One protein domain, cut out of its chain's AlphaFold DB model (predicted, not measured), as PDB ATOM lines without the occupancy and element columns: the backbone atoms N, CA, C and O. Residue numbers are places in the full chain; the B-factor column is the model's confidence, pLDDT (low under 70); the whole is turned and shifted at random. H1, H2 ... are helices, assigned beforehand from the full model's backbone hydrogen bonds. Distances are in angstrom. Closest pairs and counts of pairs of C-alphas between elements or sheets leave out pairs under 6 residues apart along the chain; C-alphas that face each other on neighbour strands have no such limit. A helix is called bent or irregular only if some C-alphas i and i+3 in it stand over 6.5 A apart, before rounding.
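This is residues 85 to 136 of the 136 residues of an uncharacterized protein of Flavobacteriales bacterium (UniProt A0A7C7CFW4). Three helices and one wide loop make a small folded-back chain: H1 and H2, both short, meet at a corner like an L, and the longer H3 comes back beside H2, running the opposite way. Between H2 and H3 the unnamed stretch 102 to 119 swings out to one end of the longest axis and returns, while the short tail after H3 reaches the other end. The contacts between the helices are few, with H3 near H2 but touching no helix. The printed part has 52 residues, with three named helices in the order H1, H2, H3 and no named strand; the class is all helix. The whole is compact, with a radius of gyration of the C-alphas of 11.0 A, and spans 32 by 22 by 14 A.

The printed part begins with H1, residues 85 to 91, whose first C-alpha is at (-6.495, -34.779, 43.483); it is 10.0 A from first to last C-alpha. H2 covers residues 94 to 101, also 10.0 A long, with C-alpha 94 at (2.679, -37.903, 49.312). H2 is neither bent nor irregular, but only just: C-alphas 97 and 100 are 6.0 A apart. H3, the longest helix, covers residues 120 to 131 and is 16.0 A long, ending with C-alpha 131 at (6.652, -42.454, 34.501).

H1 and H2 only just touch, with 3 pairs of C-alphas within 8 A, and they touch only at the corner by their link. Their closest C-alphas are those of Lys 89 and Ile 95, 5.8 A apart. Their lines are about perpendicular, at 74 degrees. H2 and H3 are close but not clearly touching, the closest C-alphas being those of Leu 100 and Ile 123, 6.0 A apart. They run opposite ways at a steep tilt of 37 degrees, only just past shallow. H1 and H3 are apart, but only just, with 8.2 A between their closest C-alphas. In H1 and H3 each O i to N i+4 pair is within hydrogen-bond range; in H2 it is 3 of 4.

The C-alphas of Pro 112 and Cys 135 are the two farthest apart, at 31.9 A. Those of the first and last printed residues, Val 85 and Glu 136, are 12.0 A apart, and Glu 136 is the chain's last residue. The printed part has no cut. The link from H1 to H2 is tight, with 2 residues, and the link from H2 to H3 is long, with 18. The mean pLDDT of the printed part is 93.1, and no printed residue is under 70.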
ATOM      1  N   VAL A  85      -6.954 -34.648  42.091       95.06
ATOM      2  CA  VAL A  85      -6.495 -34.779  43.483       95.06
ATOM      3  C   VAL A  85      -5.444 -35.885  43.620       95.06
ATOM      4  O   VAL A  85      -4.495 -35.737  44.394       95.06
ATOM      5  N   VAL A  86      -5.591 -36.992  42.885       96.56
ATOM      6  CA  VAL A  86      -4.590 -38.069  42.849       96.56
ATOM      7  C   VAL A  86      -3.280 -37.557  42.253       96.56
ATOM      8  O   VAL A  86      -2.238 -37.689  42.898       96.56
ATOM      9  N   LYS A  87      -3.335 -36.921  41.080       96.38
ATOM     10  CA  LYS A  87      -2.181 -36.334  40.392       96.38
ATOM     11  C   LYS A  87      -1.438 -35.349  41.287       96.38
ATOM     12  O   LYS A  87      -0.257 -35.555  41.559       96.38
ATOM     13  N   ASP A  88      -2.145 -34.373  41.856       96.19
ATOM     14  CA  ASP A  88      -1.559 -33.364  42.745       96.19
ATOM     15  C   ASP A  88      -0.806 -34.008  43.921       96.19
ATOM     16  O   ASP A  88       0.232 -33.523  44.367       96.19
ATOM     17  N   LYS A  89      -1.332 -35.110  44.475       96.31
ATOM     18  CA  LYS A  89      -0.728 -35.781  45.637       96.31
ATOM     19  C   LYS A  89       0.374 -36.770  45.267       96.31
ATOM     20  O   LYS A  89       1.163 -37.124  46.152       96.31
ATOM     21  N   ILE A  90       0.458 -37.181  44.006       96.69
ATOM     22  CA  ILE A  90       1.632 -37.853  43.449       96.69
ATOM     23  C   ILE A  90       2.750 -36.837  43.210       96.69
ATOM     24  O   ILE A  90       3.864 -37.079  43.666       96.69
ATOM     25  N   GLU A  91       2.450 -35.690  42.598       95.75
ATOM     26  CA  GLU A  91       3.419 -34.609  42.352       95.75
ATOM     27  C   GLU A  91       3.980 -34.029  43.661       95.75
ATOM     28  O   GLU A  91       5.177 -33.774  43.773       95.75
ATOM     29  N   ASP A  92       3.150 -33.920  44.705       95.00
ATOM     30  CA  ASP A  92       3.587 -33.563  46.064       95.00
ATOM     31  C   ASP A  92       4.416 -34.674  46.763       95.00
ATOM     32  O   ASP A  92       4.806 -34.517  47.924       95.00
ATOM     33  N   GLY A  93       4.621 -35.837  46.132       95.44
ATOM     34  CA  GLY A  93       5.356 -36.988  46.677       95.44
ATOM     35  C   GLY A  93       4.644 -37.739  47.810       95.44
ATOM     36  O   GLY A  93       5.197 -38.666  48.399       95.44
ATOM     37  N   ARG A  94       3.401 -37.369  48.143       94.56
ATOM     38  CA  ARG A  94       2.679 -37.903  49.312       94.56
ATOM     39  C   ARG A  94       2.152 -39.315  49.101       94.56
ATOM     40  O   ARG A  94       2.200 -40.114  50.037       94.56
ATOM     41  N   ILE A  95       1.592 -39.594  47.924       96.25
ATOM     42  CA  ILE A  95       1.105 -40.935  47.574       96.25
ATOM     43  C   ILE A  95       2.280 -41.911  47.422       96.25
ATOM     44  O   ILE A  95       2.234 -42.930  48.115       96.25
ATOM     45  N   PRO A  96       3.338 -41.610  46.631       96.81
ATOM     46  CA  PRO A  96       4.513 -42.475  46.532       96.81
ATOM     47  C   PRO A  96       5.066 -42.863  47.902       96.81
ATOM     48  O   PRO A  96       5.059 -44.037  48.256       96.81
ATOM     49  N   ALA A  97       5.363 -41.869  48.742       95.12
ATOM     50  CA  ALA A  97       5.936 -42.103  50.059       95.12
ATOM     51  C   ALA A  97       5.048 -43.002  50.943       95.12
ATOM     52  O   ALA A  97       5.490 -44.006  51.497       95.12
ATOM     53  N   ARG A  98       3.757 -42.680  51.086       94.25
ATOM     54  CA  ARG A  98       2.925 -43.323  52.120       94.25
ATOM     55  C   ARG A  98       2.179 -44.570  51.665       94.25
ATOM     56  O   ARG A  98       1.885 -45.415  52.503       94.25
ATOM     57  N   ALA A  99       1.817 -44.661  50.390       95.12
ATOM     58  CA  ALA A  99       1.042 -45.785  49.865       95.12
ATOM     59  C   ALA A  99       1.918 -46.788  49.103       95.12
ATOM     60  O   ALA A  99       1.646 -47.985  49.182       95.12
ATOM     61  N   LEU A 100       2.958 -46.321  48.397       96.06
ATOM     62  CA  LEU A 100       3.824 -47.184  47.581       96.06
ATOM     63  C   LEU A 100       5.096 -47.603  48.328       96.06
ATOM     64  O   LEU A 100       5.470 -48.767  48.268       96.06
ATOM     65  N   ASP A 101       5.723 -46.688  49.070       94.56
ATOM     66  CA  ASP A 101       6.954 -46.980  49.821       94.56
ATOM     67  C   ASP A 101       6.675 -47.372  51.281       94.56
ATOM     68  O   ASP A 101       7.471 -48.070  51.908       94.56
ATOM     69  N   GLY A 102       5.545 -46.928  51.839       92.06
ATOM     70  CA  GLY A 102       5.178 -47.168  53.239       92.06
ATOM     71  C   GLY A 102       6.019 -46.373  54.253       92.06
ATOM     72  O   GLY A 102       6.231 -46.809  55.382       92.06
ATOM     73  N   SER A 103       6.545 -45.205  53.874       89.62
ATOM     74  CA  SER A 103       7.450 -44.403  54.710       89.62
ATOM     75  C   SER A 103       7.255 -42.897  54.476       89.62
ATOM     76  O   SER A 103       7.009 -42.484  53.350       89.62
ATOM     77  N   PRO A 104       7.332 -42.020  55.497       88.25
ATOM     78  CA  PRO A 104       7.654 -42.306  56.899       88.25
ATOM     79  C   PRO A 104       6.475 -42.874  57.702       88.25
ATOM     80  O   PRO A 104       6.683 -43.411  58.781       88.25
ATOM     81  N   ASN A 105       5.245 -42.748  57.194       88.62
ATOM     82  CA  ASN A 105       4.046 -43.334  57.787       88.62
ATOM     83  C   ASN A 105       3.200 -43.967  56.683       88.62
ATOM     84  O   ASN A 105       2.753 -43.259  55.775       88.62
ATOM     85  N   THR A 106       2.970 -45.270  56.788       92.06
ATOM     86  CA  THR A 106       2.142 -46.039  55.857       92.06
ATOM     87  C   THR A 106       0.681 -45.598  55.880       92.06
ATOM     88  O   THR A 106       0.135 -45.223  56.920       92.06
ATOM     89  N   MET A 107       0.042 -45.657  54.713       91.19
ATOM     90  CA  MET A 107      -1.410 -45.642  54.568       91.19
ATOM     91  C   MET A 107      -1.956 -47.073  54.438       91.19
ATOM     92  O   MET A 107      -1.363 -47.862  53.707       91.19
ATOM     93  N   PRO A 108      -3.106 -47.400  55.063       89.75
ATOM     94  CA  PRO A 108      -3.889 -46.569  55.978       89.75
ATOM     95  C   PRO A 108      -3.167 -46.286  57.308       89.75
ATOM     96  O   PRO A 108      -2.367 -47.102  57.765       89.75
ATOM     97  N   PRO A 109      -3.486 -45.169  57.990       87.12
ATOM     98  CA  PRO A 109      -2.771 -44.741  59.195       87.12
ATOM     99  C   PRO A 109      -3.093 -45.602  60.427       87.12
ATOM    100  O   PRO A 109      -2.480 -45.434  61.479       87.12
ATOM    101  N   SER A 110      -4.065 -46.510  60.320       80.19
ATOM    102  CA  SER A 110      -4.499 -47.398  61.397       80.19
ATOM    103  C   SER A 110      -3.456 -48.451  61.784       80.19
ATOM    104  O   SER A 110      -3.605 -49.064  62.839       80.19
ATOM    105  N   VAL A 111      -2.405 -48.657  60.977       78.38
ATOM    106  CA  VAL A 111      -1.358 -49.654  61.244       78.38
ATOM    107  C   VAL A 111       0.042 -49.033  61.094       78.38
ATOM    108  O   VAL A 111       0.659 -49.119  60.031       78.38
ATOM    109  N   PRO A 112       0.577 -48.392  62.151       77.62
ATOM    110  CA  PRO A 112       1.930 -47.841  62.131       77.62
ATOM    111  C   PRO A 112       2.981 -48.914  61.814       77.62
ATOM    112  O   PRO A 112       2.971 -49.991  62.406       77.62
ATOM    113  N   GLY A 113       3.898 -48.613  60.891       78.81
ATOM    114  CA  GLY A 113       4.968 -49.535  60.487       78.81
ATOM    115  C   GLY A 113       4.522 -50.710  59.608       78.81
ATOM    116  O   GLY A 113       5.308 -51.632  59.402       78.81
ATOM    117  N   ALA A 114       3.285 -50.701  59.097       84.94
ATOM    118  CA  ALA A 114       2.853 -51.658  58.083       84.94
ATOM    119  C   ALA A 114       3.695 -51.541  56.795       84.94
ATOM    120  O   ALA A 114       4.187 -50.449  56.490       84.94
ATOM    121  N   PRO A 115       3.844 -52.635  56.023       88.19
ATOM    122  CA  PRO A 115       4.434 -52.579  54.683       88.19
ATOM    123  C   PRO A 115       3.629 -51.646  53.757       88.19
ATOM    124  O   PRO A 115       2.524 -51.241  54.124       88.19
ATOM    125  N   PRO A 116       4.142 -51.324  52.553       92.44
ATOM    126  CA  PRO A 116       3.365 -50.648  51.520       92.44
ATOM    127  C   PRO A 116       1.946 -51.193  51.359       92.44
ATOM    128  O   PRO A 116       1.705 -52.388  51.529       92.44
ATOM    129  N   LEU A 117       1.017 -50.312  50.987       94.50
ATOM    130  CA  LEU A 117      -0.401 -50.655  50.869       94.50
ATOM    131  C   LEU A 117      -0.657 -51.728  49.806       94.50
ATOM    132  O   LEU A 117      -1.566 -52.546  49.936       94.50
ATOM    133  N   PHE A 118       0.132 -51.693  48.740       95.94
ATOM    134  CA  PHE A 118      -0.067 -52.499  47.550       95.94
ATOM    135  C   PHE A 118       1.021 -53.561  47.397       95.94
ATOM    136  O   PHE A 118       2.131 -53.427  47.912       95.94
ATOM    137  N   ASP A 119       0.710 -54.613  46.640       96.62
ATOM    138  CA  ASP A 119       1.717 -55.580  46.217       96.62
ATOM    139  C   ASP A 119       2.664 -54.998  45.151       96.62
ATOM    140  O   ASP A 119       2.423 -53.946  44.551       96.62
ATOM    141  N   ALA A 120       3.766 -55.705  44.895       96.88
ATOM    142  CA  ALA A 120       4.794 -55.250  43.962       96.88
ATOM    143  C   ALA A 120       4.267 -55.048  42.528       96.88
ATOM    144  O   ALA A 120       4.737 -54.154  41.828       96.88
ATOM    145  N   ALA A 121       3.292 -55.852  42.089       97.75
ATOM    146  CA  ALA A 121       2.728 -55.752  40.743       97.75
ATOM    147  C   ALA A 121       1.877 -54.485  40.581       97.75
ATOM    148  O   ALA A 121       2.000 -53.765  39.590       97.75
ATOM    149  N   THR A 122       1.055 -54.176  41.581       98.25
ATOM    150  CA  THR A 122       0.228 -52.969  41.610       98.25
ATOM    151  C   THR A 122       1.095 -51.718  41.736       98.25
ATOM    152  O   THR A 122       0.878 -50.754  41.004       98.25
ATOM    153  N   ILE A 123       2.130 -51.749  42.587       98.19
ATOM    154  CA  ILE A 123       3.115 -50.660  42.688       98.19
ATOM    155  C   ILE A 123       3.806 -50.435  41.341       98.19
ATOM    156  O   ILE A 123       3.916 -49.295  40.898       98.19
ATOM    157  N   ALA A 124       4.233 -51.503  40.659       97.94
ATOM    158  CA  ALA A 124       4.867 -51.396  39.347       97.94
ATOM    159  C   ALA A 124       3.932 -50.769  38.302       97.94
ATOM    160  O   ALA A 124       4.359 -49.868  37.583       97.94
ATOM    161  N   LYS A 125       2.653 -51.172  38.264       97.69
ATOM    162  CA  LYS A 125       1.639 -50.564  37.384       97.69
ATOM    163  C   LYS A 125       1.490 -49.061  37.649       97.69
ATOM    164  O   LYS A 125       1.537 -48.271  36.710       97.69
ATOM    165  N   ILE A 126       1.343 -48.659  38.915       97.94
ATOM    166  CA  ILE A 126       1.203 -47.241  39.286       97.94
ATOM    167  C   ILE A 126       2.470 -46.464  38.910       97.94
ATOM    168  O   ILE A 126       2.373 -45.403  38.303       97.94
ATOM    169  N   ASN A 127       3.657 -46.993  39.213       97.19
ATOM    170  CA  ASN A 127       4.924 -46.336  38.887       97.19
ATOM    171  C   ASN A 127       5.143 -46.198  37.378       97.19
ATOM    172  O   ASN A 127       5.656 -45.171  36.937       97.19
ATOM    173  N   GLN A 128       4.732 -47.190  36.585       96.31
ATOM    174  CA  GLN A 128       4.788 -47.092  35.131       96.31
ATOM    175  C   GLN A 128       3.885 -45.964  34.627       96.31
ATOM    176  O   GLN A 128       4.365 -45.083  33.919       96.31
ATOM    177  N   TRP A 129       2.627 -45.920  35.069       96.25
ATOM    178  CA  TRP A 129       1.712 -44.828  34.733       96.25
ATOM    179  C   TRP A 129       2.260 -43.446  35.136       96.25
ATOM    180  O   TRP A 129       2.174 -42.493  34.362       96.25
ATOM    181  N   ILE A 130       2.881 -43.335  36.317       95.81
ATOM    182  CA  ILE A 130       3.547 -42.099  36.758       95.81
ATOM    183  C   ILE A 130       4.681 -41.723  35.798       95.81
ATOM    184  O   ILE A 130       4.776 -40.567  35.385       95.81
ATOM    185  N   SER A 131       5.521 -42.687  35.411       94.44
ATOM    186  CA  SER A 131       6.652 -42.454  34.501       94.44
ATOM    187  C   SER A 131       6.231 -42.076  33.077       94.44
ATOM    188  O   SER A 131       6.966 -41.374  32.387       94.44
ATOM    189  N   GLU A 132       5.034 -42.494  32.659       92.62
ATOM    190  CA  GLU A 132       4.428 -42.185  31.359       92.62
ATOM    191  C   GLU A 132       3.687 -40.832  31.353       92.62
ATOM    192  O   GLU A 132       3.098 -40.454  30.346       92.62
ATOM    193  N   GLY A 133       3.735 -40.064  32.449       92.31
ATOM    194  CA  GLY A 133       3.158 -38.716  32.512       92.31
ATOM    195  C   GLY A 133       1.745 -38.647  33.095       92.31
ATOM    196  O   GLY A 133       1.080 -37.621  32.954       92.31
ATOM    197  N   MET A 134       1.297 -39.700  33.790       94.25
ATOM    198  CA  MET A 134       0.006 -39.767  34.484       94.25
ATOM    199  C   MET A 134      -1.187 -39.438  33.580       94.25
ATOM    200  O   MET A 134      -1.999 -38.575  33.905       94.25
ATOM    201  N   CYS A 135      -1.302 -40.112  32.443       93.69
ATOM    202  CA  CYS A 135      -2.403 -39.905  31.504       93.69
ATOM    203  C   CYS A 135      -3.768 -40.190  32.136       93.69
ATOM    204  O   CYS A 135      -3.908 -41.161  32.884       93.69
ATOM    205  N   GLU A 136      -4.751 -39.330  31.861       92.69
ATOM    206  CA  GLU A 136      -6.116 -39.437  32.401       92.69
ATOM    207  C   GLU A 136      -6.935 -40.551  31.737       92.69
ATOM    208  O   GLU A 136      -6.755 -40.826  30.533       92.69
TER     209      GLU A 136